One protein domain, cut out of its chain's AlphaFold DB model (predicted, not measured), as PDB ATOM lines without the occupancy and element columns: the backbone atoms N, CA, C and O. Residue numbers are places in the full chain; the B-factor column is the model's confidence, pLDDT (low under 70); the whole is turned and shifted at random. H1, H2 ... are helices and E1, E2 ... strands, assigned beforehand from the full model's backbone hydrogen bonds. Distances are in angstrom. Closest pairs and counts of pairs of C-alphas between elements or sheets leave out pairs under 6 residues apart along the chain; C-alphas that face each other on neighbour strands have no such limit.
ATOM      1  N   ILE A  88     293.196 -67.712  49.727       96.38
ATOM      2  CA  ILE A  88     294.176 -66.648  49.949       96.38
ATOM      3  C   ILE A  88     295.474 -67.101  49.299       96.38
ATOM      4  O   ILE A  88     296.018 -68.143  49.654       96.38
ATOM      5  N   CYS A  89     295.944 -66.335  48.317       96.06
ATOM      6  CA  CYS A  89     297.147 -66.656  47.545       96.06
ATOM      7  C   CYS A  89     297.119 -68.070  46.952       96.06
ATOM      8  O   CYS A  89     298.086 -68.818  47.059       96.06
ATOM      9  N   ASP A  90     295.973 -68.430  46.368       95.06
ATOM     10  CA  ASP A  90     295.682 -69.739  45.765       95.06
ATOM     11  C   ASP A  90     295.665 -70.921  46.753       95.06
ATOM     12  O   ASP A  90     295.462 -72.064  46.352       95.06
ATOM     13  N   ARG A  91     295.796 -70.660  48.059       96.06
ATOM     14  CA  ARG A  91     295.674 -71.664  49.120       96.06
ATOM     15  C   ARG A  91     294.263 -71.640  49.698       96.06
ATOM     16  O   ARG A  91     293.749 -70.583  50.074       96.06
ATOM     17  N   LEU A  92     293.638 -72.812  49.779       95.94
ATOM     18  CA  LEU A  92     292.321 -72.983  50.388       95.94
ATOM     19  C   LEU A  92     292.424 -72.838  51.913       95.94
ATOM     20  O   LEU A  92     293.170 -73.568  52.563       95.94
ATOM     21  N   ALA A  93     291.648 -71.925  52.492       96.06
ATOM     22  CA  ALA A  93     291.483 -71.841  53.935       96.06
ATOM     23  C   ALA A  93     290.588 -72.996  54.434       96.06
ATOM     24  O   ALA A  93     289.491 -73.178  53.896       96.06
ATOM     25  N   PRO A  94     290.982 -73.741  55.484       95.81
ATOM     26  CA  PRO A  94     290.240 -74.891  56.017       95.81
ATOM     27  C   PRO A  94     288.986 -74.511  56.833       95.81
ATOM     28  O   PRO A  94     288.531 -75.256  57.701       95.81
ATOM     29  N   VAL A  95     288.384 -73.350  56.569       94.31
ATOM     30  CA  VAL A  95     287.153 -72.920  57.231       94.31
ATOM     31  C   VAL A  95     285.972 -73.760  56.743       94.31
ATOM     32  O   VAL A  95     285.743 -73.909  55.544       94.31
ATOM     33  N   ASN A  96     285.162 -74.270  57.673       92.31
ATOM     34  CA  ASN A  96     283.932 -74.979  57.321       92.31
ATOM     35  C   ASN A  96     282.974 -74.039  56.541       92.31
ATOM     36  O   ASN A  96     282.537 -73.029  57.110       92.31
ATOM     37  N   PRO A  97     282.596 -74.356  55.282       90.50
ATOM     38  CA  PRO A  97     281.790 -73.455  54.452       90.50
ATOM     39  C   PRO A  97     280.402 -73.150  55.027       90.50
ATOM     40  O   PRO A  97     279.932 -72.016  54.930       90.50
ATOM     41  N   GLN A  98     279.757 -74.124  55.679       90.44
ATOM     42  CA  GLN A  98     278.437 -73.940  56.293       90.44
ATOM     43  C   GLN A  98     278.517 -73.043  57.530       90.44
ATOM     44  O   GLN A  98     277.712 -72.120  57.678       90.44
ATOM     45  N   LYS A  99     279.520 -73.267  58.394       90.25
ATOM     46  CA  LYS A  99     279.795 -72.397  59.548       90.25
ATOM     47  C   LYS A  99     280.088 -70.976  59.076       90.25
ATOM     48  O   LYS A  99     279.525 -70.032  59.624       90.25
ATOM     49  N   ASN A 100     280.910 -70.824  58.037       90.44
ATOM     50  CA  ASN A 100     281.196 -69.524  57.443       90.44
ATOM     51  C   ASN A 100     279.914 -68.844  56.936       90.44
ATOM     52  O   ASN A 100     279.627 -67.724  57.343       90.44
ATOM     53  N   LEU A 101     279.106 -69.528  56.120       89.56
ATOM     54  CA  LEU A 101     277.865 -68.968  55.584       89.56
ATOM     55  C   LEU A 101     276.899 -68.534  56.694       89.56
ATOM     56  O   LEU A 101     276.298 -67.463  56.601       89.56
ATOM     57  N   ARG A 102     276.760 -69.341  57.753       91.31
ATOM     58  CA  ARG A 102     275.924 -69.012  58.916       91.31
ATOM     59  C   ARG A 102     276.406 -67.738  59.613       91.31
ATOM     60  O   ARG A 102     275.589 -66.863  59.882       91.31
ATOM     61  N   VAL A 103     277.708 -67.633  59.881       91.38
ATOM     62  CA  VAL A 103     278.310 -66.458  60.531       91.38
ATOM     63  C   VAL A 103     278.145 -65.212  59.660       91.38
ATOM     64  O   VAL A 103     277.664 -64.197  60.151       91.38
ATOM     65  N   MET A 104     278.443 -65.295  58.357       87.69
ATOM     66  CA  MET A 104     278.277 -64.160  57.443       87.69
ATOM     67  C   MET A 104     276.821 -63.680  57.403       87.69
ATOM     68  O   MET A 104     276.569 -62.494  57.577       87.69
ATOM     69  N   LYS A 105     275.843 -64.588  57.247       88.88
ATOM     70  CA  LYS A 105     274.414 -64.221  57.240       88.88
ATOM     71  C   LYS A 105     273.978 -63.533  58.533       88.88
ATOM     72  O   LYS A 105     273.211 -62.578  58.474       88.88
ATOM     73  N   LYS A 106     274.457 -64.020  59.682       91.44
ATOM     74  CA  LYS A 106     274.132 -63.452  60.995       91.44
ATOM     75  C   LYS A 106     274.570 -61.990  61.098       91.44
ATOM     76  O   LYS A 106     273.774 -61.168  61.539       91.44
ATOM     77  N   TYR A 107     275.802 -61.674  60.699       89.75
ATOM     78  CA  TYR A 107     276.360 -60.332  60.887       89.75
ATOM     79  C   TYR A 107     276.034 -59.362  59.740       89.75
ATOM     80  O   TYR A 107     275.782 -58.197  60.020       89.75
ATOM     81  N   TYR A 108     275.860 -59.823  58.493       83.88
ATOM     82  CA  TYR A 108     275.348 -58.957  57.410       83.88
ATOM     83  C   TYR A 108     273.943 -58.410  57.696       83.88
ATOM     84  O   TYR A 108     273.625 -57.279  57.327       83.88
ATOM     85  N   ALA A 109     273.091 -59.194  58.363       81.62
ATOM     86  CA  ALA A 109     271.759 -58.736  58.751       81.62
ATOM     87  C   ALA A 109     271.814 -57.525  59.703       81.62
ATOM     88  O   ALA A 109     270.898 -56.707  59.692       81.62
ATOM     89  N   LEU A 110     272.897 -57.365  60.475       79.12
ATOM     90  CA  LEU A 110     273.067 -56.219  61.372       79.12
ATOM     91  C   LEU A 110     273.265 -54.903  60.611       79.12
ATOM     92  O   LEU A 110     272.771 -53.874  61.061       79.12
ATOM     93  N   CYS A 111     273.915 -54.923  59.439       75.31
ATOM     94  CA  CYS A 111     274.146 -53.701  58.659       75.31
ATOM     95  C   CYS A 111     272.857 -53.131  58.037       75.31
ATOM     96  O   CYS A 111     272.801 -51.955  57.683       75.31
ATOM     97  N   SER A 112     271.815 -53.955  57.872       69.44
ATOM     98  CA  SER A 112     270.617 -53.617  57.084       69.44
ATOM     99  C   SER A 112     269.619 -52.706  57.814       69.44
ATOM    100  O   SER A 112     268.627 -52.288  57.224       69.44
ATOM    101  N   HIS A 113     269.875 -52.390  59.087       67.38
ATOM    102  CA  HIS A 113     268.955 -51.655  59.961       67.38
ATOM    103  C   HIS A 113     269.589 -50.400  60.573       67.38
ATOM    104  O   HIS A 113     269.276 -50.038  61.708       67.38
ATOM    105  N   MET A 114     270.492 -49.735  59.843       81.06
ATOM    106  CA  MET A 114     270.996 -48.440  60.295       81.06
ATOM    107  C   MET A 114     269.848 -47.433  60.331       81.06
ATOM    108  O   MET A 114     269.162 -47.215  59.331       81.06
ATOM    109  N   LYS A 115     269.624 -46.872  61.517       89.25
ATOM    110  CA  LYS A 115     268.614 -45.848  61.756       89.25
ATOM    111  C   LYS A 115     269.003 -44.539  61.056       89.25
ATOM    112  O   LYS A 115     270.172 -44.375  60.692       89.25
ATOM    113  N   PRO A 116     268.056 -43.605  60.888       92.62
ATOM    114  CA  PRO A 116     268.379 -42.238  60.498       92.62
ATOM    115  C   PRO A 116     269.434 -41.603  61.434       92.62
ATOM    116  O   PRO A 116     269.514 -42.002  62.608       92.62
ATOM    117  N   PRO A 117     270.262 -40.654  60.950       93.56
ATOM    118  CA  PRO A 117     271.305 -40.004  61.750       93.56
ATOM    119  C   PRO A 117     270.801 -39.453  63.092       93.56
ATOM    120  O   PRO A 117     271.391 -39.733  64.137       93.56
ATOM    121  N   GLU A 118     269.637 -38.807  63.099       96.12
ATOM    122  CA  GLU A 118     269.023 -38.163  64.263       96.12
ATOM    123  C   GLU A 118     268.632 -39.141  65.389       96.12
ATOM    124  O   GLU A 118     268.436 -38.744  66.540       96.12
ATOM    125  N   GLU A 119     268.556 -40.440  65.089       95.88
ATOM    126  CA  GLU A 119     268.328 -41.512  66.065       95.88
ATOM    127  C   GLU A 119     269.597 -42.317  66.390       95.88
ATOM    128  O   GLU A 119     269.583 -43.189  67.270       95.88
ATOM    129  N   THR A 120     270.691 -42.045  65.680       95.69
ATOM    130  CA  THR A 120     271.912 -42.846  65.682       95.69
ATOM    131  C   THR A 120     272.977 -42.227  66.576       95.69
ATOM    132  O   THR A 120     273.330 -41.059  66.454       95.69
ATOM    133  N   ARG A 121     273.530 -43.050  67.470       97.56
ATOM    134  CA  ARG A 121     274.750 -42.733  68.220       97.56
ATOM    135  C   ARG A 121     275.944 -43.193  67.391       97.56
ATOM    136  O   ARG A 121     275.918 -44.318  66.883       97.56
ATOM    137  N   LEU A 122     276.974 -42.365  67.286       97.62
ATOM    138  CA  LEU A 122     278.142 -42.596  66.440       97.62
ATOM    139  C   LEU A 122     279.417 -42.685  67.289       97.62
ATOM    140  O   LEU A 122     279.681 -41.782  68.070       97.62
ATOM    141  N   LEU A 123     280.231 -43.731  67.133       98.38
ATOM    142  CA  LEU A 123     281.620 -43.756  67.609       98.38
ATOM    143  C   LEU A 123     282.502 -43.248  66.472       98.38
ATOM    144  O   LEU A 123     282.631 -43.941  65.464       98.38
ATOM    145  N   LEU A 124     283.100 -42.070  66.622       98.31
ATOM    146  CA  LEU A 124     283.905 -41.460  65.568       98.31
ATOM    147  C   LEU A 124     285.360 -41.946  65.615       98.31
ATOM    148  O   LEU A 124     286.060 -41.769  66.610       98.31
ATOM    149  N   LEU A 125     285.825 -42.521  64.507       97.81
ATOM    150  CA  LEU A 125     287.230 -42.800  64.226       97.81
ATOM    151  C   LEU A 125     287.774 -41.705  63.311       97.81
ATOM    152  O   LEU A 125     287.418 -41.628  62.132       97.81
ATOM    153  N   GLU A 126     288.656 -40.868  63.845       96.00
ATOM    154  CA  GLU A 126     289.199 -39.714  63.133       96.00
ATOM    155  C   GLU A 126     290.723 -39.601  63.238       96.00
ATOM    156  O   GLU A 126     291.397 -40.362  63.934       96.00
ATOM    157  N   GLY A 127     291.271 -38.635  62.502       93.75
ATOM    158  CA  GLY A 127     292.696 -38.337  62.504       93.75
ATOM    159  C   GLY A 127     293.563 -39.389  61.806       93.75
ATOM    160  O   GLY A 127     293.103 -40.405  61.287       93.75
ATOM    161  N   VAL A 128     294.866 -39.108  61.768       92.31
ATOM    162  CA  VAL A 128     295.888 -39.959  61.125       92.31
ATOM    163  C   VAL A 128     296.827 -40.632  62.127       92.31
ATOM    164  O   VAL A 128     297.686 -41.418  61.728       92.31
ATOM    165  N   GLN A 129     296.703 -40.289  63.409       89.44
ATOM    166  CA  GLN A 129     297.513 -40.855  64.481       89.44
ATOM    167  C   GLN A 129     296.939 -42.202  64.907       89.44
ATOM    168  O   GLN A 129     295.725 -42.361  64.984       89.44
ATOM    169  N   THR A 130     297.814 -43.158  65.210       90.12
ATOM    170  CA  THR A 130     297.427 -44.495  65.669       90.12
ATOM    171  C   THR A 130     298.215 -44.904  66.906       90.12
ATOM    172  O   THR A 130     299.298 -44.371  67.170       90.12
ATOM    173  N   PHE A 131     297.686 -45.848  67.688       88.81
ATOM    174  CA  PHE A 131     298.371 -46.330  68.883       88.81
ATOM    175  C   PHE A 131     299.339 -47.470  68.540       88.81
ATOM    176  O   PHE A 131     299.001 -48.647  68.551       88.81
ATOM    177  N   GLY A 132     300.606 -47.148  68.285       89.25
ATOM    178  CA  GLY A 132     301.642 -48.153  68.024       89.25
ATOM    179  C   GLY A 132     301.752 -48.530  66.545       89.25
ATOM    180  O   GLY A 132     301.816 -47.655  65.689       89.25
ATOM    181  N   ARG A 133     301.876 -49.828  66.235       91.06
ATOM    182  CA  ARG A 133     302.131 -50.335  64.865       91.06
ATOM    183  C   ARG A 133     300.941 -51.136  64.328       91.06
ATOM    184  O   ARG A 133     299.971 -51.358  65.041       91.06
ATOM    185  N   THR A 134     301.054 -51.661  63.106       93.75
ATOM    186  CA  THR A 134     299.986 -52.371  62.372       93.75
ATOM    187  C   THR A 134     299.190 -53.384  63.201       93.75
ATOM    188  O   THR A 134     297.969 -53.396  63.105       93.75
ATOM    189  N   GLY A 135     299.845 -54.203  64.034       93.81
ATOM    190  CA  GLY A 135     299.144 -55.160  64.903       93.81
ATOM    191  C   GLY A 135     298.177 -54.489  65.885       93.81
ATOM    192  O   GLY A 135     297.058 -54.959  66.054       93.81
ATOM    193  N   ASN A 136     298.571 -53.360  66.479       95.81
ATOM    194  CA  ASN A 136     297.695 -52.582  67.350       95.81
ATOM    195  C   ASN A 136     296.580 -51.917  66.550       95.81
ATOM    196  O   ASN A 136     295.437 -51.983  66.967       95.81
ATOM    197  N   ASN A 137     296.885 -51.353  65.379       96.62
ATOM    198  CA  ASN A 137     295.891 -50.612  64.595       96.62
ATOM    199  C   ASN A 137     294.779 -51.535  64.071       96.62
ATOM    200  O   ASN A 137     293.627 -51.129  63.947       96.62
ATOM    201  N   LEU A 138     295.104 -52.804  63.812       97.25
ATOM    202  CA  LEU A 138     294.112 -53.834  63.503       97.25
ATOM    203  C   LEU A 138     293.229 -54.161  64.706       97.25
ATOM    204  O   LEU A 138     292.017 -54.282  64.552       97.25
ATOM    205  N   ILE A 139     293.825 -54.273  65.894       97.06
ATOM    206  CA  ILE A 139     293.084 -54.473  67.145       97.06
ATOM    207  C   ILE A 139     292.188 -53.263  67.428       97.06
ATOM    208  O   ILE A 139     291.010 -53.454  67.688       97.06
ATOM    209  N   GLU A 140     292.697 -52.036  67.289       96.88
ATOM    210  CA  GLU A 140     291.930 -50.791  67.422       96.88
ATOM    211  C   GLU A 140     290.691 -50.812  66.522       96.88
ATOM    212  O   GLU A 140     289.575 -50.593  66.987       96.88
ATOM    213  N   PHE A 141     290.861 -51.131  65.235       98.06
ATOM    214  CA  PHE A 141     289.737 -51.136  64.303       98.06
ATOM    215  C   PHE A 141     288.701 -52.204  64.669       98.06
ATOM    216  O   PHE A 141     287.507 -51.921  64.737       98.06
ATOM    217  N   LEU A 142     289.148 -53.423  64.976       98.12
ATOM    218  CA  LEU A 142     288.249 -54.504  65.366       98.12
ATOM    219  C   LEU A 142     287.567 -54.265  66.726       98.12
ATOM    220  O   LEU A 142     286.427 -54.687  66.924       98.12
ATOM    221  N   HIS A 143     288.235 -53.580  67.654       98.19
ATOM    222  CA  HIS A 143     287.671 -53.163  68.935       98.19
ATOM    223  C   HIS A 143     286.631 -52.063  68.764       98.19
ATOM    224  O   HIS A 143     285.603 -52.112  69.432       98.19
ATOM    225  N   ALA A 144     286.841 -51.115  67.846       98.31
ATOM    226  CA  ALA A 144     285.829 -50.117  67.512       98.31
ATOM    227  C   ALA A 144     284.552 -50.780  66.972       98.31
ATOM    228  O   ALA A 144     283.456 -50.471  67.438       98.31
ATOM    229  N   LEU A 145     284.689 -51.751  66.058       97.94
ATOM    230  CA  LEU A 145     283.552 -52.536  65.560       97.94
ATOM    231  C   LEU A 145     282.852 -53.295  66.698       97.94
ATOM    232  O   LEU A 145     281.623 -53.278  66.787       97.94
ATOM    233  N   GLN A 146     283.619 -53.917  67.600       97.56
ATOM    234  CA  GLN A 146     283.060 -54.615  68.759       97.56
ATOM    235  C   GLN A 146     282.314 -53.660  69.695       97.56
ATOM    236  O   GLN A 146     281.203 -53.973  70.119       97.56
ATOM    237  N   TYR A 147     282.902 -52.501  69.995       97.69
ATOM    238  CA  TYR A 147     282.286 -51.467  70.818       97.69
ATOM    239  C   TYR A 147     280.951 -51.027  70.222       97.69
ATOM    240  O   TYR A 147     279.956 -50.959  70.945       97.69
ATOM    241  N   GLY A 148     280.925 -50.766  68.911       96.44
ATOM    242  CA  GLY A 148     279.712 -50.387  68.193       96.44
ATOM    243  C   GLY A 148     278.609 -51.428  68.360       96.44
ATOM    244  O   GLY A 148     277.505 -51.118  68.814       96.44
ATOM    245  N   HIS A 149     278.939 -52.694  68.112       95.50
ATOM    246  CA  HIS A 149     278.007 -53.804  68.289       95.50
ATOM    247  C   HIS A 149     277.520 -53.965  69.740       95.50
ATOM    248  O   HIS A 149     276.329 -54.181  69.965       95.50
ATOM    249  N   ASP A 150     278.407 -53.861  70.729       95.88
ATOM    250  CA  ASP A 150     278.060 -54.094  72.134       95.88
ATOM    251  C   ASP A 150     277.206 -52.976  72.738       95.88
ATOM    252  O   ASP A 150     276.409 -53.232  73.640       95.88
ATOM    253  N   ASN A 151     277.353 -51.748  72.233       95.81
ATOM    254  CA  ASN A 151     276.678 -50.564  72.764       95.81
ATOM    255  C   ASN A 151     275.534 -50.052  71.874       95.81
ATOM    256  O   ASN A 151     274.922 -49.033  72.201       95.81
ATOM    257  N   GLY A 152     275.241 -50.728  70.756       94.06
ATOM    258  CA  GLY A 152     274.238 -50.274  69.788       94.06
ATOM    259  C   GLY A 152     274.595 -48.921  69.163       94.06
ATOM    260  O   GLY A 152     273.727 -48.068  68.993       94.06
ATOM    261  N   VAL A 153     275.883 -48.717  68.886       95.62
ATOM    262  CA  VAL A 153     276.474 -47.498  68.322       95.62
ATOM    263  C   VAL A 153     276.994 -47.822  66.921       95.62
ATOM    264  O   VAL A 153     277.578 -48.882  66.701       95.62
ATOM    265  N   VAL A 154     276.799 -46.920  65.962       96.38
ATOM    266  CA  VAL A 154     277.387 -47.055  64.622       96.38
ATOM    267  C   VAL A 154     278.823 -46.548  64.667       96.38
ATOM    268  O   VAL A 154     279.096 -45.505  65.252       96.38
ATOM    269  N   VAL A 155     279.762 -47.266  64.054       98.00
ATOM    270  CA  VAL A 155     281.135 -46.766  63.916       98.00
ATOM    271  C   VAL A 155     281.190 -45.817  62.722       98.00
ATOM    272  O   VAL A 155     280.922 -46.219  61.589       98.00
ATOM    273  N   GLY A 156     281.518 -44.557  62.988       97.88
ATOM    274  CA  GLY A 156     281.815 -43.536  61.993       97.88
ATOM    275  C   GLY A 156     283.306 -43.510  61.683       97.88
ATOM    276  O   GLY A 156     284.131 -43.576  62.587       97.88
ATOM    277  N   VAL A 157     283.671 -43.407  60.413       98.19
ATOM    278  CA  VAL A 157     285.052 -43.310  59.944       98.19
ATOM    279  C   VAL A 157     285.184 -42.012  59.165       98.19
ATOM    280  O   VAL A 157     284.655 -41.894  58.062       98.19
ATOM    281  N   MET A 158     285.893 -41.038  59.731       97.69
ATOM    282  CA  MET A 158     286.129 -39.758  59.065       97.69
ATOM    283  C   MET A 158     286.925 -39.974  57.776       97.69
ATOM    284  O   MET A 158     287.887 -40.755  57.755       97.69
ATOM    285  N   ARG A 159     286.572 -39.279  56.696       96.25
ATOM    286  CA  ARG A 159     287.287 -39.403  55.427       96.25
ATOM    287  C   ARG A 159     288.776 -39.077  55.584       96.25
ATOM    288  O   ARG A 159     289.173 -38.075  56.169       96.25
ATOM    289  N   GLY A 160     289.628 -39.947  55.042       94.69
ATOM    290  CA  GLY A 160     291.087 -39.819  55.111       94.69
ATOM    291  C   GLY A 160     291.717 -40.233  56.447       94.69
ATOM    292  O   GLY A 160     292.937 -40.127  56.590       94.69
ATOM    293  N   SER A 161     290.927 -40.731  57.400       96.75
ATOM    294  CA  SER A 161     291.423 -41.186  58.700       96.75
ATOM    295  C   SER A 161     292.257 -42.472  58.622       96.75
ATOM    296  O   SER A 161     292.351 -43.159  57.593       96.75
ATOM    297  N   TRP A 162     292.895 -42.808  59.742       96.31
ATOM    298  CA  TRP A 162     293.777 -43.960  59.860       96.31
ATOM    299  C   TRP A 162     293.136 -45.318  59.502       96.31
ATOM    300  O   TRP A 162     293.854 -46.104  58.875       96.31
ATOM    301  N   PRO A 163     291.843 -45.632  59.774       97.12
ATOM    302  CA  PRO A 163     291.257 -46.906  59.364       97.12
ATOM    303  C   PRO A 163     291.202 -47.032  57.843       97.12
ATOM    304  O   PRO A 163     291.565 -48.073  57.305       97.12
ATOM    305  N   MET A 164     290.843 -45.966  57.119       97.44
ATOM    306  CA  MET A 164     290.833 -45.993  55.651       97.44
ATOM    307  C   MET A 164     292.239 -46.231  55.096       97.44
ATOM    308  O   MET A 164     292.416 -46.994  54.144       97.44
ATOM    309  N   HIS A 165     293.259 -45.607  55.695       95.94
ATOM    310  CA  HIS A 165     294.642 -45.839  55.293       95.94
ATOM    311  C   HIS A 165     295.092 -47.276  55.584       95.94
ATOM    312  O   HIS A 165     295.658 -47.917  54.698       95.94
ATOM    313  N   LEU A 166     294.815 -47.786  56.786       96.62
ATOM    314  CA  LEU A 166     295.128 -49.154  57.198       96.62
ATOM    315  C   LEU A 166     294.492 -50.172  56.251       96.62
ATOM    316  O   LEU A 166     295.192 -51.041  55.731       96.62
ATOM    317  N   ILE A 167     293.186 -50.026  56.012       97.88
ATOM    318  CA  ILE A 167     292.403 -50.939  55.187       97.88
ATOM    319  C   ILE A 167     292.931 -50.873  53.767       97.88
ATOM    320  O   ILE A 167     293.564 -51.836  53.362       97.88
ATOM    321  N   THR A 168     292.845 -49.730  53.079       97.44
ATOM    322  CA  THR A 168     293.240 -49.626  51.658       97.44
ATOM    323  C   THR A 168     294.689 -50.032  51.363       97.44
ATOM    324  O   THR A 168     295.001 -50.400  50.231       97.44
ATOM    325  N   SER A 169     295.590 -49.989  52.351       95.88
ATOM    326  CA  SER A 169     296.990 -50.401  52.176       95.88
ATOM    327  C   SER A 169     297.175 -51.915  52.042       95.88
ATOM    328  O   SER A 169     298.091 -52.348  51.344       95.88
ATOM    329  N   MET A 170     296.323 -52.722  52.677       96.75
ATOM    330  CA  MET A 170     296.441 -54.189  52.687       96.75
ATOM    331  C   MET A 170     295.192 -54.889  52.138       96.75
ATOM    332  O   MET A 170     295.305 -55.888  51.439       96.75
ATOM    333  N   TRP A 171     294.009 -54.337  52.354       97.75
ATOM    334  CA  TRP A 171     292.734 -54.872  51.889       97.75
ATOM    335  C   TRP A 171     291.944 -53.811  51.122       97.75
ATOM    336  O   TRP A 171     292.177 -52.617  51.254       97.75
ATOM    337  N   MET A 172     290.970 -54.236  50.329       96.94
ATOM    338  CA  MET A 172     290.012 -53.365  49.655       96.94
ATOM    339  C   MET A 172     290.701 -52.191  48.936       96.94
ATOM    340  O   MET A 172     290.396 -51.039  49.203       96.94
ATOM    341  N   ALA A 173     291.680 -52.431  48.066       97.25
ATOM    342  CA  ALA A 173     292.263 -51.344  47.276       97.25
ATOM    343  C   ALA A 173     291.198 -50.632  46.421       97.25
ATOM    344  O   ALA A 173     290.300 -51.274  45.866       97.25
ATOM    345  N   VAL A 174     291.329 -49.313  46.258       97.25
ATOM    346  CA  VAL A 174     290.453 -48.514  45.393       97.25
ATOM    347  C   VAL A 174     290.721 -48.899  43.938       97.25
ATOM    348  O   VAL A 174     291.835 -48.734  43.433       97.25
ATOM    349  N   GLN A 175     289.698 -49.423  43.265       94.75
ATOM    350  CA  GLN A 175     289.777 -49.874  41.875       94.75
ATOM    351  C   GLN A 175     289.298 -48.778  40.925       94.75
ATOM    352  O   GLN A 175     288.289 -48.128  41.194       94.75
ATOM    353  N   ASN A 176     289.995 -48.606  39.796       93.50
ATOM    354  CA  ASN A 176     289.626 -47.666  38.727       93.50
ATOM    355  C   ASN A 176     289.342 -46.234  39.223       93.50
ATOM    356  O   ASN A 176     288.460 -45.566  38.694       93.50
ATOM    357  N   ASP A 177     290.033 -45.804  40.285       91.75
ATOM    358  CA  ASP A 177     289.827 -44.512  40.956       91.75
ATOM    359  C   ASP A 177     288.371 -44.251  41.416       91.75
ATOM    360  O   ASP A 177     287.985 -43.119  41.707       91.75
ATOM    361  N   ASN A 178     287.554 -45.303  41.549       95.25
ATOM    362  CA  ASN A 178     286.154 -45.201  41.948       95.25
ATOM    363  C   ASN A 178     286.009 -45.229  43.478       95.25
ATOM    364  O   ASN A 178     285.661 -46.247  44.083       95.25
ATOM    365  N   MET A 179     286.280 -44.081  44.103       94.44
ATOM    366  CA  MET A 179     286.172 -43.913  45.555       94.44
ATOM    367  C   MET A 179     284.746 -44.121  46.072       94.44
ATOM    368  O   MET A 179     284.569 -44.620  47.178       94.44
ATOM    369  N   HIS A 180     283.727 -43.767  45.287       95.31
ATOM    370  CA  HIS A 180     282.334 -43.930  45.698       95.31
ATOM    371  C   HIS A 180     281.964 -45.413  45.831       95.31
ATOM    372  O   HIS A 180     281.476 -45.831  46.876       95.31
ATOM    373  N   ALA A 181     282.288 -46.234  44.824       95.31
ATOM    374  CA  ALA A 181     282.068 -47.679  44.894       95.31
ATOM    375  C   ALA A 181     282.855 -48.322  46.044       95.31
ATOM    376  O   ALA A 181     282.315 -49.167  46.756       95.31
ATOM    377  N   TRP A 182     284.104 -47.892  46.253       96.06
ATOM    378  CA  TRP A 182     284.899 -48.333  47.396       96.06
ATOM    379  C   TRP A 182     284.239 -47.966  48.732       96.06
ATOM    380  O   TRP A 182     284.137 -48.814  49.611       96.06
ATOM    381  N   SER A 183     283.757 -46.730  48.867       95.75
ATOM    382  CA  SER A 183     283.142 -46.214  50.097       95.75
ATOM    383  C   SER A 183     281.860 -46.963  50.434       95.75
ATOM    384  O   SER A 183     281.649 -47.331  51.585       95.75
ATOM    385  N   THR A 184     281.022 -47.245  49.436       94.69
ATOM    386  CA  THR A 184     279.827 -48.080  49.604       94.69
ATOM    387  C   THR A 184     280.203 -49.497  50.028       94.69
ATOM    388  O   THR A 184     279.640 -50.016  50.984       94.69
ATOM    389  N   PHE A 185     281.197 -50.107  49.373       94.12
ATOM    390  CA  PHE A 185     281.659 -51.451  49.719       94.12
ATOM    391  C   PHE A 185     282.219 -51.524  51.147       94.12
ATOM    392  O   PHE A 185     281.834 -52.398  51.914       94.12
ATOM    393  N   PHE A 186     283.078 -50.581  51.536       95.94
ATOM    394  CA  PHE A 186     283.656 -50.509  52.878       95.94
ATOM    395  C   PHE A 186     282.581 -50.344  53.965       95.94
ATOM    396  O   PHE A 186     282.614 -51.046  54.976       95.94
ATOM    397  N   GLN A 187     281.609 -49.455  53.743       95.19
ATOM    398  CA  GLN A 187     280.492 -49.243  54.666       95.19
ATOM    399  C   GLN A 187     279.605 -50.483  54.803       95.19
ATOM    400  O   GLN A 187     279.279 -50.871  55.926       95.19
ATOM    401  N   ASP A 188     279.253 -51.126  53.686       92.44
ATOM    402  CA  ASP A 188     278.405 -52.321  53.668       92.44
ATOM    403  C   ASP A 188     279.088 -53.523  54.340       92.44
ATOM    404  O   ASP A 188     278.453 -54.242  55.108       92.44
ATOM    405  N   GLU A 189     280.377 -53.747  54.076       92.75
ATOM    406  CA  GLU A 189     281.111 -54.907  54.594       92.75
ATOM    407  C   GLU A 189     281.459 -54.789  56.084       92.75
ATOM    408  O   GLU A 189     281.481 -55.798  56.791       92.75
ATOM    409  N   PHE A 190     281.719 -53.574  56.583       94.94
ATOM    410  CA  PHE A 190     282.037 -53.355  57.999       94.94
ATOM    411  C   PHE A 190     280.849 -52.882  58.852       94.94
ATOM    412  O   PHE A 190     280.991 -52.762  60.067       94.94
ATOM    413  N   CYS A 191     279.676 -52.649  58.255       94.12
ATOM    414  CA  CYS A 191     278.551 -51.944  58.883       94.12
ATOM    415  C   CYS A 191     278.956 -50.576  59.480       94.12
ATOM    416  O   CYS A 191     278.544 -50.231  60.590       94.12
ATOM    417  N   VAL A 192     279.790 -49.810  58.775       96.44
ATOM    418  CA  VAL A 192     280.271 -48.492  59.231       96.44
ATOM    419  C   VAL A 192     279.663 -47.366  58.408       96.44
ATOM    420  O   VAL A 192     279.072 -47.600  57.351       96.44
ATOM    421  N   ARG A 193     279.832 -46.127  58.874       96.62
ATOM    422  CA  ARG A 193     279.516 -44.920  58.107       96.62
ATOM    423  C   ARG A 193     280.780 -44.139  57.810       96.62
ATOM    424  O   ARG A 193     281.581 -43.920  58.711       96.62
ATOM    425  N   ILE A 194     280.985 -43.763  56.552       97.25
ATOM    426  CA  ILE A 194     282.034 -42.803  56.209       97.25
ATOM    427  C   ILE A 194     281.444 -41.420  56.413       97.25
ATOM    428  O   ILE A 194     280.396 -41.130  55.848       97.25
ATOM    429  N   ILE A 195     282.129 -40.613  57.215       97.62
ATOM    430  CA  ILE A 195     281.771 -39.222  57.464       97.62
ATOM    431  C   ILE A 195     282.619 -38.362  56.532       97.62
ATOM    432  O   ILE A 195     283.854 -38.434  56.581       97.62
ATOM    433  N   GLU A 196     281.975 -37.615  55.639       95.25
ATOM    434  CA  GLU A 196     282.673 -36.842  54.600       95.25
ATOM    435  C   GLU A 196     283.299 -35.558  55.161       95.25
ATOM    436  O   GLU A 196     284.431 -35.214  54.806       95.25
ATOM    437  N   ASP A 197     282.587 -34.892  56.069       95.62
ATOM    438  CA  ASP A 197     282.996 -33.660  56.733       95.62
ATOM    439  C   ASP A 197     282.409 -33.556  58.152       95.62
ATOM    440  O   ASP A 197     281.576 -34.360  58.572       95.62
ATOM    441  N   TYR A 198     282.889 -32.582  58.927       95.75
ATOM    442  CA  TYR A 198     282.449 -32.396  60.311       95.75
ATOM    443  C   TYR A 198     281.015 -31.866  60.426       95.75
ATOM    444  O   TYR A 198     280.406 -32.075  61.471       95.75
ATOM    445  N   ASP A 199     280.464 -31.227  59.392       97.00
ATOM    446  CA  ASP A 199     279.114 -30.660  59.448       97.00
ATOM    447  C   ASP A 199     278.066 -31.790  59.444       97.00
ATOM    448  O   ASP A 199     277.040 -31.702  60.119       97.00
ATOM    449  N   GLU A 200     278.355 -32.920  58.780       95.75
ATOM    450  CA  GLU A 200     277.519 -34.131  58.835       95.75
ATOM    451  C   GLU A 200     277.302 -34.629  60.278       95.75
ATOM    452  O   GLU A 200     276.234 -35.157  60.608       95.75
ATOM    453  N   LEU A 201     278.286 -34.434  61.164       96.62
ATOM    454  CA  LEU A 201     278.232 -34.894  62.555       96.62
ATOM    455  C   LEU A 201     277.119 -34.220  63.363       96.62
ATOM    456  O   LEU A 201     276.599 -34.839  64.291       96.62
ATOM    457  N   GLU A 202     276.715 -33.000  62.997       96.56
ATOM    458  CA  GLU A 202     275.637 -32.262  63.670       96.56
ATOM    459  C   GLU A 202     274.270 -32.943  63.515       96.56
ATOM    460  O   GLU A 202     273.370 -32.733  64.328       96.56
ATOM    461  N   SER A 203     274.114 -33.786  62.490       96.62
ATOM    462  CA  SER A 203     272.880 -34.538  62.245       96.62
ATOM    463  C   SER A 203     272.727 -35.775  63.136       96.62
ATOM    464  O   SER A 203     271.624 -36.312  63.250       96.62
ATOM    465  N   TYR A 204     273.807 -36.240  63.773       97.31
ATOM    466  CA  TYR A 204     273.778 -37.441  64.603       97.31
ATOM    467  C   TYR A 204     273.297 -37.134  66.021       97.31
ATOM    468  O   TYR A 204     273.648 -36.119  66.618       97.31
ATOM    469  N   ARG A 205     272.537 -38.066  66.609       97.44
ATOM    470  CA  ARG A 205     272.005 -37.925  67.976       97.44
ATOM    471  C   ARG A 205     273.092 -37.656  69.020       97.44
ATOM    472  O   ARG A 205     272.874 -36.919  69.978       97.44
ATOM    473  N   GLU A 206     274.209 -38.363  68.896       97.69
ATOM    474  CA  GLU A 206     275.352 -38.290  69.804       97.69
ATOM    475  C   GLU A 206     276.606 -38.752  69.064       97.69
ATOM    476  O   GLU A 206     276.589 -39.809  68.428       97.69
ATOM    477  N   VAL A 207     277.699 -38.003  69.204       97.94
ATOM    478  CA  VAL A 207     279.018 -38.378  68.687       97.94
ATOM    479  C   VAL A 207     279.946 -38.667  69.861       97.94
ATOM    480  O   VAL A 207     280.234 -37.803  70.686       97.94
ATOM    481  N   ILE A 208     280.402 -39.911  69.939       98.12
ATOM    482  CA  ILE A 208     281.323 -40.428  70.943       98.12
ATOM    483  C   ILE A 208     282.725 -40.365  70.347       98.12
ATOM    484  O   ILE A 208     283.020 -41.049  69.366       98.12
ATOM    485  N   ALA A 209     283.595 -39.570  70.961       95.38
ATOM    486  CA  ALA A 209     285.012 -39.530  70.633       95.38
ATOM    487  C   ALA A 209     285.797 -40.378  71.641       95.38
ATOM    488  O   ALA A 209     285.659 -40.214  72.855       95.38
ATOM    489  N   MET A 210     286.632 -41.281  71.132       95.50
ATOM    490  CA  MET A 210     287.601 -42.039  71.919       95.50
ATOM    491  C   MET A 210     288.957 -41.929  71.240       95.50
ATOM    492  O   MET A 210     289.054 -42.060  70.020       95.50
ATOM    493  N   ASP A 211     290.014 -41.720  72.020       94.12
ATOM    494  CA  ASP A 211     291.359 -41.776  71.465       94.12
ATOM    495  C   ASP A 211     291.738 -43.218  71.072       94.12
ATOM    496  O   ASP A 211     291.141 -44.212  71.506       94.12
ATOM    497  N   THR A 212     292.764 -43.349  70.235       94.06
ATOM    498  CA  THR A 212     293.206 -44.648  69.708       94.06
ATOM    499  C   THR A 212     293.668 -45.618  70.795       94.06
ATOM    500  O   THR A 212     293.495 -46.831  70.661       94.06
ATOM    501  N   ARG A 213     294.188 -45.119  71.922       95.19
ATOM    502  CA  ARG A 213     294.586 -45.953  73.058       95.19
ATOM    503  C   ARG A 213     293.367 -46.460  73.828       95.19
ATOM    504  O   ARG A 213     293.366 -47.621  74.230       95.19
ATOM    505  N   GLN A 214     292.343 -45.636  74.028       96.31
ATOM    506  CA  GLN A 214     291.086 -46.031  74.663       96.31
ATOM    507  C   GLN A 214     290.378 -47.112  73.844       96.31
ATOM    508  O   GLN A 214     289.909 -48.097  74.413       96.31
ATOM    509  N   ILE A 215     290.358 -46.968  72.515       96.88
ATOM    510  CA  ILE A 215     289.800 -47.977  71.607       96.88
ATOM    511  C   ILE A 215     290.619 -49.270  71.681       96.88
ATOM    512  O   ILE A 215     290.053 -50.344  71.877       96.88
ATOM    513  N   PHE A 216     291.953 -49.185  71.609       96.69
ATOM    514  CA  PHE A 216     292.825 -50.349  71.787       96.69
ATOM    515  C   PHE A 216     292.557 -51.067  73.119       96.69
ATOM    516  O   PHE A 216     292.517 -52.287  73.168       96.69
ATOM    517  N   GLN A 217     292.329 -50.328  74.205       96.19
ATOM    518  CA  GLN A 217     292.095 -50.889  75.539       96.19
ATOM    519  C   GLN A 217     290.664 -51.380  75.788       96.19
ATOM    520  O   GLN A 217     290.386 -51.873  76.888       96.19
ATOM    521  N   TYR A 218     289.767 -51.256  74.810       96.69
ATOM    522  CA  TYR A 218     288.402 -51.743  74.929       96.69
ATOM    523  C   TYR A 218     288.359 -53.245  75.246       96.69
ATOM    524  O   TYR A 218     289.192 -54.021  74.786       96.69
ATOM    525  N   LYS A 219     287.374 -53.655  76.053       94.50
ATOM    526  CA  LYS A 219     287.170 -55.051  76.451       94.50
ATOM    527  C   LYS A 219     285.706 -55.428  76.297       94.50
ATOM    528  O   LYS A 219     284.841 -54.833  76.936       94.50
ATOM    529  N   HIS A 220     285.449 -56.489  75.538       93.56
ATOM    530  CA  HIS A 220     284.124 -57.094  75.448       93.56
ATOM    531  C   HIS A 220     283.668 -57.630  76.814       93.56
ATOM    532  O   HIS A 220     284.390 -58.384  77.481       93.56
ATOM    533  N   PHE A 221     282.452 -57.287  77.248       91.38
ATOM    534  CA  PHE A 221     281.900 -57.760  78.525       91.38
ATOM    535  C   PHE A 221     281.053 -59.032  78.419       91.38
ATOM    536  O   PHE A 221     280.832 -59.676  79.443       91.38
ATOM    537  N   GLY A 222     280.636 -59.430  77.217       92.25
ATOM    538  CA  GLY A 222     279.882 -60.666  76.998       92.25
ATOM    539  C   GLY A 222     280.751 -61.931  76.948       92.25
ATOM    540  O   GLY A 222     281.916 -61.945  77.356       92.25
ATOM    541  N   GLY A 223     280.148 -63.025  76.476       94.69
ATOM    542  CA  GLY A 223     280.794 -64.337  76.389       94.69
ATOM    543  C   GLY A 223     281.859 -64.416  75.293       94.69
ATOM    544  O   GLY A 223     281.667 -63.902  74.190       94.69
ATOM    545  N   ILE A 224     282.956 -65.127  75.579       94.62
ATOM    546  CA  ILE A 224     284.096 -65.284  74.659       94.62
ATOM    547  C   ILE A 224     283.684 -65.862  73.301       94.62
ATOM    548  O   ILE A 224     284.165 -65.398  72.278       94.62
ATOM    549  N   GLU A 225     282.737 -66.799  73.260       94.81
ATOM    550  CA  GLU A 225     282.273 -67.392  72.001       94.81
ATOM    551  C   GLU A 225     281.649 -66.353  71.064       94.81
ATOM    552  O   GLU A 225     281.915 -66.358  69.862       94.81
ATOM    553  N   ARG A 226     280.851 -65.421  71.609       94.31
ATOM    554  CA  ARG A 226     280.244 -64.337  70.827       94.31
ATOM    555  C   ARG A 226     281.310 -63.372  70.324       94.31
ATOM    556  O   ARG A 226     281.230 -62.937  69.180       94.31
ATOM    557  N   TYR A 227     282.300 -63.080  71.163       96.19
ATOM    558  CA  TYR A 227     283.430 -62.234  70.806       96.19
ATOM    559  C   TYR A 227     284.262 -62.837  69.669       96.19
ATOM    560  O   TYR A 227     284.444 -62.208  68.630       96.19
ATOM    561  N   VAL A 228     284.674 -64.099  69.812       96.62
ATOM    562  CA  VAL A 228     285.398 -64.852  68.781       96.62
ATOM    563  C   VAL A 228     284.586 -64.901  67.485       96.62
ATOM    564  O   VAL A 228     285.111 -64.622  66.409       96.62
ATOM    565  N   GLU A 229     283.291 -65.217  67.547       96.19
ATOM    566  CA  GLU A 229     282.454 -65.284  66.346       96.19
ATOM    567  C   GLU A 229     282.352 -63.928  65.623       96.19
ATOM    568  O   GLU A 229     282.456 -63.884  64.397       96.19
ATOM    569  N   PHE A 230     282.204 -62.827  66.366       96.50
ATOM    570  CA  PHE A 230     282.139 -61.473  65.808       96.50
ATOM    571  C   PHE A 230     283.475 -61.040  65.188       96.50
ATOM    572  O   PHE A 230     283.529 -60.602  64.041       96.50
ATOM    573  N   GLN A 231     284.581 -61.227  65.906       96.75
ATOM    574  CA  GLN A 231     285.916 -60.876  65.420       96.75
ATOM    575  C   GLN A 231     286.303 -61.699  64.182       96.75
ATOM    576  O   GLN A 231     286.795 -61.164  63.186       96.75
ATOM    577  N   THR A 232     286.030 -63.007  64.201       95.94
ATOM    578  CA  THR A 232     286.325 -63.893  63.063       95.94
ATOM    579  C   THR A 232     285.505 -63.544  61.820       95.94
ATOM    580  O   THR A 232     285.992 -63.767  60.711       95.94
ATOM    581  N   HIS A 233     284.304 -62.972  61.962       95.75
ATOM    582  CA  HIS A 233     283.531 -62.458  60.830       95.75
ATOM    583  C   HIS A 233     284.288 -61.349  60.087       95.75
ATOM    584  O   HIS A 233     284.560 -61.506  58.897       95.75
ATOM    585  N   TYR A 234     284.708 -60.284  60.773       96.75
ATOM    586  CA  TYR A 234     285.392 -59.161  60.116       96.75
ATOM    587  C   TYR A 234     286.792 -59.505  59.619       96.75
ATOM    588  O   TYR A 234     287.221 -59.023  58.575       96.75
ATOM    589  N   ILE A 235     287.489 -60.414  60.297       97.56
ATOM    590  CA  ILE A 235     288.746 -60.956  59.779       97.56
ATOM    591  C   ILE A 235     288.520 -61.685  58.444       97.56
ATOM    592  O   ILE A 235     289.296 -61.523  57.504       97.56
ATOM    593  N   ARG A 236     287.439 -62.464  58.307       95.88
ATOM    594  CA  ARG A 236     287.102 -63.108  57.026       95.88
ATOM    595  C   ARG A 236     286.709 -62.092  55.961       95.88
ATOM    596  O   ARG A 236     287.073 -62.300  54.809       95.88
ATOM    597  N   VAL A 237     285.999 -61.023  56.326       94.88
ATOM    598  CA  VAL A 237     285.707 -59.898  55.421       94.88
ATOM    599  C   VAL A 237     287.010 -59.327  54.857       94.88
ATOM    600  O   VAL A 237     287.163 -59.261  53.640       94.88
ATOM    601  N   LEU A 238     287.997 -59.036  55.716       96.62
ATOM    602  CA  LEU A 238     289.324 -58.579  55.285       96.62
ATOM    603  C   LEU A 238     289.938 -59.551  54.270       96.62
ATOM    604  O   LEU A 238     290.209 -59.177  53.131       96.62
ATOM    605  N   PHE A 239     290.088 -60.827  54.625       95.94
ATOM    606  CA  PHE A 239     290.757 -61.804  53.757       95.94
ATOM    607  C   PHE A 239     289.951 -62.261  52.534       95.94
ATOM    608  O   PHE A 239     290.494 -62.952  51.675       95.94
ATOM    609  N   ARG A 240     288.688 -61.852  52.386       94.19
ATOM    610  CA  ARG A 240     287.958 -61.967  51.111       94.19
ATOM    611  C   ARG A 240     288.318 -60.857  50.127       94.19
ATOM    612  O   ARG A 240     288.089 -61.011  48.930       94.19
ATOM    613  N   SER A 241     288.912 -59.776  50.618       95.19
ATOM    614  CA  SER A 241     289.235 -58.580  49.847       95.19
ATOM    615  C   SER A 241     290.686 -58.144  50.039       95.19
ATOM    616  O   SER A 241     290.979 -56.955  49.993       95.19
TER     617      SER A 241
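AT A GLANCE: This is residues 88 to 241 of the 431 residues of an uncharacterized protein of Thalassiosira oceanica (UniProt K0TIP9). A small, strongly twisted sheet of four parallel strands has H2 and H4 over one face, with H2 along E2 and H4 beside the strands at the E3 edge. H7 packs on H2 on the side away from the sheet, and H1 crosses H7; residues 89 to 94, before H1, and 175 to 181, of which 179 to 181 belong to H4, stick out. The printed part has 154 residues, with seven named helices and four named strands in the order H1 E1 H2 E2 H3 H4 E3 H5 E4 H6 H7; the sheet runs E3 E2 E1 E4. The class is mixed, and the whole is compact, with a radius of gyration of the C-alphas of 15.4 A and spans of 45 by 40 by 32 A.

IN THESE COORDINATES: H1, residues 97 to 111, begins at C-alpha 97 at (281.790, -73.455, 54.452) and is 21.6 A long. E1 is residues 121 to 125, H2 residues 134 to 151, 25.6 A, and E2 residues 154 to 158. H3 is residues 162 to 170, H4 residues 179 to 190, 16.2 A, and E3 residues 192 to 195. H5 is residues 199 to 203, E4 residues 206 to 209 and H6 residues 212 to 216. H7, residues 224 to 240, 24.1 A, ends at C-alpha 240 at (287.958, -61.967, 51.111).

HOW THE PARTS SIT: E3 and E2 are parallel, with N 157 and O 193 2.7 A apart; so are E2 and E1, with N 123 and O 154 at 2.8 A, and E1 and E4, with N 208 and O 122 at 2.7 A, each within hydrogen-bond range. E1, H2, E2 and E2, H3 H4, E3 are strand-helix-strand units, parallel neighbour strands with helices between; E3, H5, E4 is a split one, with E2 and E1 between its strands; the three crossovers are right-handed. H2 and H4, on the same face, make two layers with the sheet. H2 lies over E2, along the strands, at a height over the sheet of 9.6 A; H4 lies over none of them. H3 and H5 only graze the sheet. H2 touches H3, closest C-alphas Phe 141 and Pro 163, 6.7 A; H6, Glu 140 and Phe 216, 4.5 A; and H7, Leu 142 and Gln 231, 6.8 A, at a steep tilt of 56 degrees, opposite ways. H7 touches H1 about perpendicular, at 86 degrees, closest C-alphas Met 104 and His 233, 6.5 A. Every O i to N i+4 pair is within hydrogen-bond range in H2, H4, H6 and H7; H1 has 9 of 11, H3 4 of 5 and H5 0 of 1, with 2 of 2 O i to N i+3 pairs.

THE WHOLE: The C-alphas farthest apart, of Arg 91 and Glu 202, are 46.5 A apart. The printed part has no cut and no long link. The mean pLDDT of the printed part is 94.4; residues 112 to 113 are under 70.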